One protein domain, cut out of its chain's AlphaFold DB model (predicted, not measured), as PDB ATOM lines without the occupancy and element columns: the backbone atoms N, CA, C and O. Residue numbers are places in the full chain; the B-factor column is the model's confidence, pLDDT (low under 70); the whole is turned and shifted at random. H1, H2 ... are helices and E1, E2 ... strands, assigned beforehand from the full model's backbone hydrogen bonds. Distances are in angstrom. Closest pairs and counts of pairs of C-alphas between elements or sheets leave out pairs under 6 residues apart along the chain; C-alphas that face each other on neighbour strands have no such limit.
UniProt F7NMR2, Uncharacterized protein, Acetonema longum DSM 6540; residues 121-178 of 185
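Overview. This is residues 121 to 178 of the 185 residues of an uncharacterized protein of Acetonema longum DSM 6540 (UniProt F7NMR2). A long hairpin of two strands, E1 and E2, is widened at one end by a short third strand, E3, and H1 packs over one face of that three-stranded end. The hairpin's other end, with its turn at residues 148 and 149, reaches away from the helix and makes the length. The 58 printed residues include one named helix and three named strands in the order H1, E1, E2, E3; the sheet order is E1 - E2 - E3, antiparallel, and the class is mixed, helices and strands. The whole is elongated, 41 by 23 by 15 A, and only just loose, close to compact, with a radius of gyration of the C-alphas of 12.4 A.

Arrangement. E1, residues 138 to 147, E2, residues 150 to 160, and E3, residues 163 to 167, form a meander, each strand the antiparallel neighbour of the one before. In the hairpin E1 and E2, N 143 and O 155 are within hydrogen-bond range at 2.8 A. In the hairpin E2 and E3, N 158 and O 165 are at 3.0 A. E2 bends by 51 degrees at residue 154. H1, residues 122 to 132, is on the sheet at a height of 9.4 A, in two layers, a helix on one face of a sheet. It lies over E2, only just slantwise at 30.3 degrees on the local plane; the closest C-alphas, Thr 126 and Val 158, are 7.2 A apart. Every O i to N i+4 pair in H1 is within hydrogen-bond range.

Along the chain. E1 measures 29.4 A from C-alpha 138 at (-14.353, -8.848, 6.232), E2 29.6 A, E3 13.3 A to C-alpha 167 at (-0.744, -2.384, 11.809), and H1 15.5 A.

Size, cuts and confidence. The farthest C-alphas, Lys 132 and Asp 148, are 40.7 A apart. The printed part has no cut, and its three links are tight. Residues 134 to 136 have pLDDT under 70.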
ATOM      1  N   THR A 121       1.356  -3.940   2.894       97.62
ATOM      2  CA  THR A 121       0.802  -2.706   3.457       97.62
ATOM      3  C   THR A 121      -0.673  -2.865   3.797       97.62
ATOM      4  O   THR A 121      -1.359  -3.729   3.253       97.62
ATOM      5  N   PHE A 122      -1.189  -1.993   4.661       97.12
ATOM      6  CA  PHE A 122      -2.616  -1.930   4.971       97.12
ATOM      7  C   PHE A 122      -3.468  -1.786   3.700       97.12
ATOM      8  O   PHE A 122      -4.434  -2.521   3.508       97.12
ATOM      9  N   GLU A 123      -3.094  -0.879   2.798       96.81
ATOM     10  CA  GLU A 123      -3.788  -0.687   1.520       96.81
ATOM     11  C   GLU A 123      -3.787  -1.946   0.643       96.81
ATOM     12  O   GLU A 123      -4.830  -2.313   0.108       96.81
ATOM     13  N   HIS A 124      -2.656  -2.649   0.554       97.06
ATOM     14  CA  HIS A 124      -2.559  -3.892  -0.216       97.06
ATOM     15  C   HIS A 124      -3.438  -4.999   0.378       97.06
ATOM     16  O   HIS A 124      -4.279  -5.569  -0.310       97.06
ATOM     17  N   VAL A 125      -3.318  -5.236   1.688       96.19
ATOM     18  CA  VAL A 125      -4.103  -6.250   2.412       96.19
ATOM     19  C   VAL A 125      -5.599  -5.990   2.271       96.19
ATOM     20  O   VAL A 125      -6.371  -6.904   1.988       96.19
ATOM     21  N   THR A 126      -6.026  -4.739   2.441       94.88
ATOM     22  CA  THR A 126      -7.441  -4.377   2.304       94.88
ATOM     23  C   THR A 126      -7.950  -4.566   0.876       94.88
ATOM     24  O   THR A 126      -9.039  -5.112   0.709       94.88
ATOM     25  N   ALA A 127      -7.177  -4.183  -0.145       93.75
ATOM     26  CA  ALA A 127      -7.544  -4.392  -1.544       93.75
ATOM     27  C   ALA A 127      -7.702  -5.884  -1.883       93.75
ATOM     28  O   ALA A 127      -8.759  -6.282  -2.379       93.75
ATOM     29  N   CYS A 128      -6.709  -6.714  -1.540       93.75
ATOM     30  CA  CYS A 128      -6.747  -8.159  -1.779       93.75
ATOM     31  C   CYS A 128      -7.945  -8.822  -1.081       93.75
ATOM     32  O   CYS A 128      -8.718  -9.544  -1.709       93.75
ATOM     33  N   LEU A 129      -8.162  -8.551   0.209       93.38
ATOM     34  CA  LEU A 129      -9.228  -9.208   0.975       93.38
ATOM     35  C   LEU A 129     -10.637  -8.772   0.555       93.38
ATOM     36  O   LEU A 129     -11.567  -9.581   0.571       93.38
ATOM     37  N   ARG A 130     -10.815  -7.513   0.142       90.31
ATOM     38  CA  ARG A 130     -12.095  -7.043  -0.411       90.31
ATOM     39  C   ARG A 130     -12.415  -7.713  -1.745       90.31
ATOM     40  O   ARG A 130     -13.579  -8.000  -1.992       90.31
ATOM     41  N   ALA A 131     -11.407  -8.000  -2.569       88.75
ATOM     42  CA  ALA A 131     -11.597  -8.736  -3.819       88.75
ATOM     43  C   ALA A 131     -11.946 -10.220  -3.592       88.75
ATOM     44  O   ALA A 131     -12.675 -10.802  -4.391       88.75
ATOM     45  N   LYS A 132     -11.459 -10.827  -2.497       83.75
ATOM     46  CA  LYS A 132     -11.666 -12.252  -2.173       83.75
ATOM     47  C   LYS A 132     -12.917 -12.552  -1.332       83.75
ATOM     48  O   LYS A 132     -13.288 -13.718  -1.213       83.75
ATOM     49  N   SER A 133     -13.552 -11.560  -0.697       71.81
ATOM     50  CA  SER A 133     -14.558 -11.809   0.351       71.81
ATOM     51  C   SER A 133     -15.995 -11.436  -0.017       71.81
ATOM     52  O   SER A 133     -16.270 -10.392  -0.600       71.81
ATOM     53  N   ASN A 134     -16.939 -12.261   0.450       64.94
ATOM     54  CA  ASN A 134     -18.282 -11.784   0.766       64.94
ATOM     55  C   ASN A 134     -18.195 -10.910   2.028       64.94
ATOM     56  O   ASN A 134     -17.539 -11.297   2.998       64.94
ATOM     57  N   ALA A 135     -18.892  -9.770   2.040       60.59
ATOM     58  CA  ALA A 135     -18.795  -8.733   3.078       60.59
ATOM     59  C   ALA A 135     -19.006  -9.215   4.533       60.59
ATOM     60  O   ALA A 135     -18.658  -8.505   5.468       60.59
ATOM     61  N   VAL A 136     -19.554 -10.417   4.738       63.91
ATOM     62  CA  VAL A 136     -19.828 -11.010   6.058       63.91
ATOM     63  C   VAL A 136     -18.550 -11.325   6.844       63.91
ATOM     64  O   VAL A 136     -18.551 -11.223   8.067       63.91
ATOM     65  N   TYR A 137     -17.458 -11.681   6.164       77.19
ATOM     66  CA  TYR A 137     -16.232 -12.139   6.830       77.19
ATOM     67  C   TYR A 137     -15.135 -11.084   6.895       77.19
ATOM     68  O   TYR A 137     -14.096 -11.344   7.487       77.19
ATOM     69  N   TYR A 138     -15.343  -9.912   6.294       90.31
ATOM     70  CA  TYR A 138     -14.353  -8.848   6.232       90.31
ATOM     71  C   TYR A 138     -14.734  -7.685   7.140       90.31
ATOM     72  O   TYR A 138     -15.842  -7.155   7.065       90.31
ATOM     73  N   ARG A 139     -13.788  -7.237   7.964       91.81
ATOM     74  CA  ARG A 139     -13.966  -6.039   8.782       91.81
ATOM     75  C   ARG A 139     -12.645  -5.319   8.995       91.81
ATOM     76  O   ARG A 139     -11.609  -5.929   9.228       91.81
ATOM     77  N   GLU A 140     -12.721  -3.998   8.977       94.31
ATOM     78  CA  GLU A 140     -11.640  -3.101   9.372       94.31
ATOM     79  C   GLU A 140     -11.983  -2.422  10.695       94.31
ATOM     80  O   GLU A 140     -13.155  -2.234  11.043       94.31
ATOM     81  N   GLY A 141     -10.957  -2.011  11.428       94.25
ATOM     82  CA  GLY A 141     -11.143  -1.179  12.602       94.25
ATOM     83  C   GLY A 141      -9.843  -0.628  13.158       94.25
ATOM     84  O   GLY A 141      -8.747  -0.900  12.666       94.25
ATOM     85  N   GLU A 142      -9.991   0.165  14.212       95.56
ATOM     86  CA  GLU A 142      -8.884   0.712  14.981       95.56
ATOM     87  C   GLU A 142      -9.141   0.461  16.461       95.56
ATOM     88  O   GLU A 142     -10.266   0.616  16.946       95.56
ATOM     89  N   THR A 143      -8.087   0.129  17.192       93.56
ATOM     90  CA  THR A 143      -8.113   0.098  18.651       93.56
ATOM     91  C   THR A 143      -7.579   1.422  19.179       93.56
ATOM     92  O   THR A 143      -6.562   1.938  18.705       93.56
ATOM     93  N   ARG A 144      -8.245   1.970  20.196       93.31
ATOM     94  CA  ARG A 144      -7.805   3.165  20.924       93.31
ATOM     95  C   ARG A 144      -7.832   2.894  22.421       93.31
ATOM     96  O   ARG A 144      -8.680   2.147  22.901       93.31
ATOM     97  N   ALA A 145      -6.915   3.507  23.158       89.69
ATOM     98  CA  ALA A 145      -6.858   3.443  24.613       89.69
ATOM     99  C   ALA A 145      -7.128   4.829  25.201       89.69
ATOM    100  O   ALA A 145      -6.587   5.815  24.708       89.69
ATOM    101  N   LEU A 146      -7.932   4.909  26.262       92.44
ATOM    102  CA  LEU A 146      -8.102   6.148  27.018       92.44
ATOM    103  C   LEU A 146      -6.856   6.374  27.892       92.44
ATOM    104  O   LEU A 146      -6.547   5.541  28.745       92.44
ATOM    105  N   ARG A 147      -6.131   7.472  27.668       88.88
ATOM    106  CA  ARG A 147      -4.978   7.914  28.468       88.88
ATOM    107  C   ARG A 147      -5.121   9.404  28.743       88.88
ATOM    108  O   ARG A 147      -5.347  10.168  27.812       88.88
ATOM    109  N   ASP A 148      -5.046   9.788  30.014       90.94
ATOM    110  CA  ASP A 148      -5.118  11.188  30.458       90.94
ATOM    111  C   ASP A 148      -6.308  11.967  29.862       90.94
ATOM    112  O   ASP A 148      -6.195  13.113  29.441       90.94
ATOM    113  N   GLY A 149      -7.473  11.311  29.783       93.38
ATOM    114  CA  GLY A 149      -8.702  11.898  29.240       93.38
ATOM    115  C   GLY A 149      -8.797  11.938  27.709       93.38
ATOM    116  O   GLY A 149      -9.830  12.351  27.188       93.38
ATOM    117  N   ALA A 150      -7.784  11.467  26.975       92.94
ATOM    118  CA  ALA A 150      -7.775  11.415  25.515       92.94
ATOM    119  C   ALA A 150      -7.709   9.975  24.977       92.94
ATOM    120  O   ALA A 150      -7.025   9.108  25.522       92.94
ATOM    121  N   PHE A 151      -8.409   9.707  23.871       93.38
ATOM    122  CA  PHE A 151      -8.279   8.436  23.153       93.38
ATOM    123  C   PHE A 151      -7.030   8.449  22.275       93.38
ATOM    124  O   PHE A 151      -6.975   9.146  21.264       93.38
ATOM    125  N   VAL A 152      -6.053   7.625  22.636       93.44
ATOM    126  CA  VAL A 152      -4.791   7.462  21.918       93.44
ATOM    127  C   VAL A 152      -4.870   6.223  21.032       93.44
ATOM    128  O   VAL A 152      -5.251   5.142  21.487       93.44
ATOM    129  N   PHE A 153      -4.509   6.378  19.760       93.75
ATOM    130  CA  PHE A 153      -4.406   5.278  18.799       93.75
ATOM    131  C   PHE A 153      -3.486   4.165  19.321       93.75
ATOM    132  O   PHE A 153      -2.466   4.449  19.947       93.75
ATOM    133  N   GLN A 154      -3.863   2.903  19.105       93.75
ATOM    134  CA  GLN A 154      -3.026   1.744  19.434       93.75
ATOM    135  C   GLN A 154      -2.629   0.985  18.169       93.75
ATOM    136  O   GLN A 154      -1.443   0.814  17.917       93.75
ATOM    137  N   ASN A 155      -3.604   0.556  17.367       95.12
ATOM    138  CA  ASN A 155      -3.351  -0.151  16.116       95.12
ATOM    139  C   ASN A 155      -4.571  -0.085  15.191       95.12
ATOM    140  O   ASN A 155      -5.706   0.055  15.653       95.12
ATOM    141  N   LYS A 156      -4.340  -0.253  13.891       96.56
ATOM    142  CA  LYS A 156      -5.357  -0.665  12.922       96.56
ATOM    143  C   LYS A 156      -5.385  -2.179  12.831       96.56
ATOM    144  O   LYS A 156      -4.387  -2.852  13.113       96.56
ATOM    145  N   PHE A 157      -6.523  -2.707  12.411       96.75
ATOM    146  CA  PHE A 157      -6.649  -4.116  12.106       96.75
ATOM    147  C   PHE A 157      -7.564  -4.369  10.915       96.75
ATOM    148  O   PHE A 157      -8.480  -3.593  10.628       96.75
ATOM    149  N   VAL A 158      -7.308  -5.495  10.255       96.06
ATOM    150  CA  VAL A 158      -8.179  -6.080   9.237       96.06
ATOM    151  C   VAL A 158      -8.450  -7.517   9.651       96.06
ATOM    152  O   VAL A 158      -7.513  -8.295   9.801       96.06
ATOM    153  N   THR A 159      -9.711  -7.872   9.861       94.69
ATOM    154  CA  THR A 159     -10.130  -9.252  10.123       94.69
ATOM    155  C   THR A 159     -10.716  -9.866   8.864       94.69
ATOM    156  O   THR A 159     -11.544  -9.230   8.204       94.69
ATOM    157  N   TRP A 160     -10.309 -11.096   8.559       93.69
ATOM    158  CA  TRP A 160     -10.859 -11.888   7.467       93.69
ATOM    159  C   TRP A 160     -10.790 -13.381   7.781       93.69
ATOM    160  O   TRP A 160      -9.708 -13.898   8.046       93.69
ATOM    161  N   ASP A 161     -11.933 -14.069   7.737       92.06
ATOM    162  CA  ASP A 161     -12.038 -15.483   8.132       92.06
ATOM    163  C   ASP A 161     -11.438 -15.710   9.538       92.06
ATOM    164  O   ASP A 161     -11.891 -15.108  10.512       92.06
ATOM    165  N   ASN A 162     -10.388 -16.525   9.650       93.19
ATOM    166  CA  ASN A 162      -9.710 -16.832  10.905       93.19
ATOM    167  C   ASN A 162      -8.525 -15.900  11.201       93.19
ATOM    168  O   ASN A 162      -7.796 -16.118  12.171       93.19
ATOM    169  N   TYR A 163      -8.312 -14.881  10.367       95.88
ATOM    170  CA  TYR A 163      -7.167 -13.982  10.427       95.88
ATOM    171  C   TYR A 163      -7.520 -12.625  11.021       95.88
ATOM    172  O   TYR A 163      -8.568 -12.046  10.735       95.88
ATOM    173  N   THR A 164      -6.572 -12.071  11.771       97.19
ATOM    174  CA  THR A 164      -6.517 -10.649  12.117       97.19
ATOM    175  C   THR A 164      -5.140 -10.106  11.770       97.19
ATOM    176  O   THR A 164      -4.152 -10.480  12.391       97.19
ATOM    177  N   PHE A 165      -5.057  -9.196  10.808       97.50
ATOM    178  CA  PHE A 165      -3.829  -8.499  10.430       97.50
ATOM    179  C   PHE A 165      -3.694  -7.202  11.231       97.50
ATOM    180  O   PHE A 165      -4.679  -6.477  11.382       97.50
ATOM    181  N   LEU A 166      -2.497  -6.901  11.738       97.44
ATOM    182  CA  LEU A 166      -2.245  -5.805  12.678       97.44
ATOM    183  C   LEU A 166      -1.243  -4.791  12.116       97.44
ATOM    184  O   LEU A 166      -0.187  -5.157  11.595       97.44
ATOM    185  N   PHE A 167      -1.559  -3.505  12.285       96.94
ATOM    186  CA  PHE A 167      -0.744  -2.384  11.809       96.94
ATOM    187  C   PHE A 167      -0.649  -1.309  12.895       96.94
ATOM    188  O   PHE A 167      -1.672  -0.814  13.365       96.94
ATOM    189  N   PHE A 168       0.565  -0.920  13.283       94.69
ATOM    190  CA  PHE A 168       0.805   0.047  14.368       94.69
ATOM    191  C   PHE A 168       1.048   1.486  13.885       94.69
ATOM    192  O   PHE A 168       1.431   2.356  14.661       94.69
ATOM    193  N   ASP A 169       0.764   1.757  12.612       92.69
ATOM    194  CA  ASP A 169       0.799   3.089  12.009       92.69
ATOM    195  C   ASP A 169      -0.578   3.402  11.391       92.69
ATOM    196  O   ASP A 169      -1.288   2.529  10.886       92.69
ATOM    197  N   THR A 170      -0.978   4.669  11.468       90.81
ATOM    198  CA  THR A 170      -2.237   5.181  10.915       90.81
ATOM    199  C   THR A 170      -2.205   5.345   9.391       90.81
ATOM    200  O   THR A 170      -3.260   5.451   8.759       90.81
ATOM    201  N   SER A 171      -1.025   5.345   8.775       93.38
ATOM    202  CA  SER A 171      -0.836   5.470   7.333       93.38
ATOM    203  C   SER A 171      -1.450   4.302   6.556       93.38
ATOM    204  O   SER A 171      -1.365   3.146   6.957       93.38
ATOM    205  N   LYS A 172      -2.001   4.570   5.364       90.50
ATOM    206  CA  LYS A 172      -2.412   3.505   4.423       90.50
ATOM    207  C   LYS A 172      -1.231   2.659   3.932       90.50
ATOM    208  O   LYS A 172      -1.406   1.503   3.560       90.50
ATOM    209  N   LYS A 173      -0.025   3.231   3.965       94.94
ATOM    210  CA  LYS A 173       1.229   2.560   3.605       94.94
ATOM    211  C   LYS A 173       1.882   1.846   4.790       94.94
ATOM    212  O   LYS A 173       2.983   1.327   4.629       94.94
ATOM    213  N   ALA A 174       1.235   1.831   5.959       95.00
ATOM    214  CA  ALA A 174       1.702   1.080   7.114       95.00
ATOM    215  C   ALA A 174       1.931  -0.377   6.708       95.00
ATOM    216  O   ALA A 174       1.018  -1.019   6.186       95.00
ATOM    217  N   LYS A 175       3.147  -0.880   6.920       95.38
ATOM    218  CA  LYS A 175       3.445  -2.301   6.745       95.38
ATOM    219  C   LYS A 175       2.854  -3.089   7.905       95.38
ATOM    220  O   LYS A 175       2.736  -2.573   9.016       95.38
ATOM    221  N   MET A 176       2.485  -4.330   7.632       95.69
ATOM    222  CA  MET A 176       2.006  -5.247   8.651       95.69
ATOM    223  C   MET A 176       3.079  -5.458   9.726       95.69
ATOM    224  O   MET A 176       4.227  -5.791   9.428       95.69
ATOM    225  N   SER A 177       2.688  -5.259  10.979       94.50
ATOM    226  CA  SER A 177       3.536  -5.506  12.151       94.50
ATOM    227  C   SER A 177       3.461  -6.964  12.600       94.50
ATOM    228  O   SER A 177       4.421  -7.525  13.128       94.50
ATOM    229  N   GLY A 178       2.301  -7.579  12.383       95.69
ATOM    230  CA  GLY A 178       2.022  -8.947  12.769       95.69
ATOM    231  C   GLY A 178       0.617  -9.379  12.376       95.69
ATOM    232  O   GLY A 178      -0.165  -8.596  11.831       95.69
TER     233      GLY A 178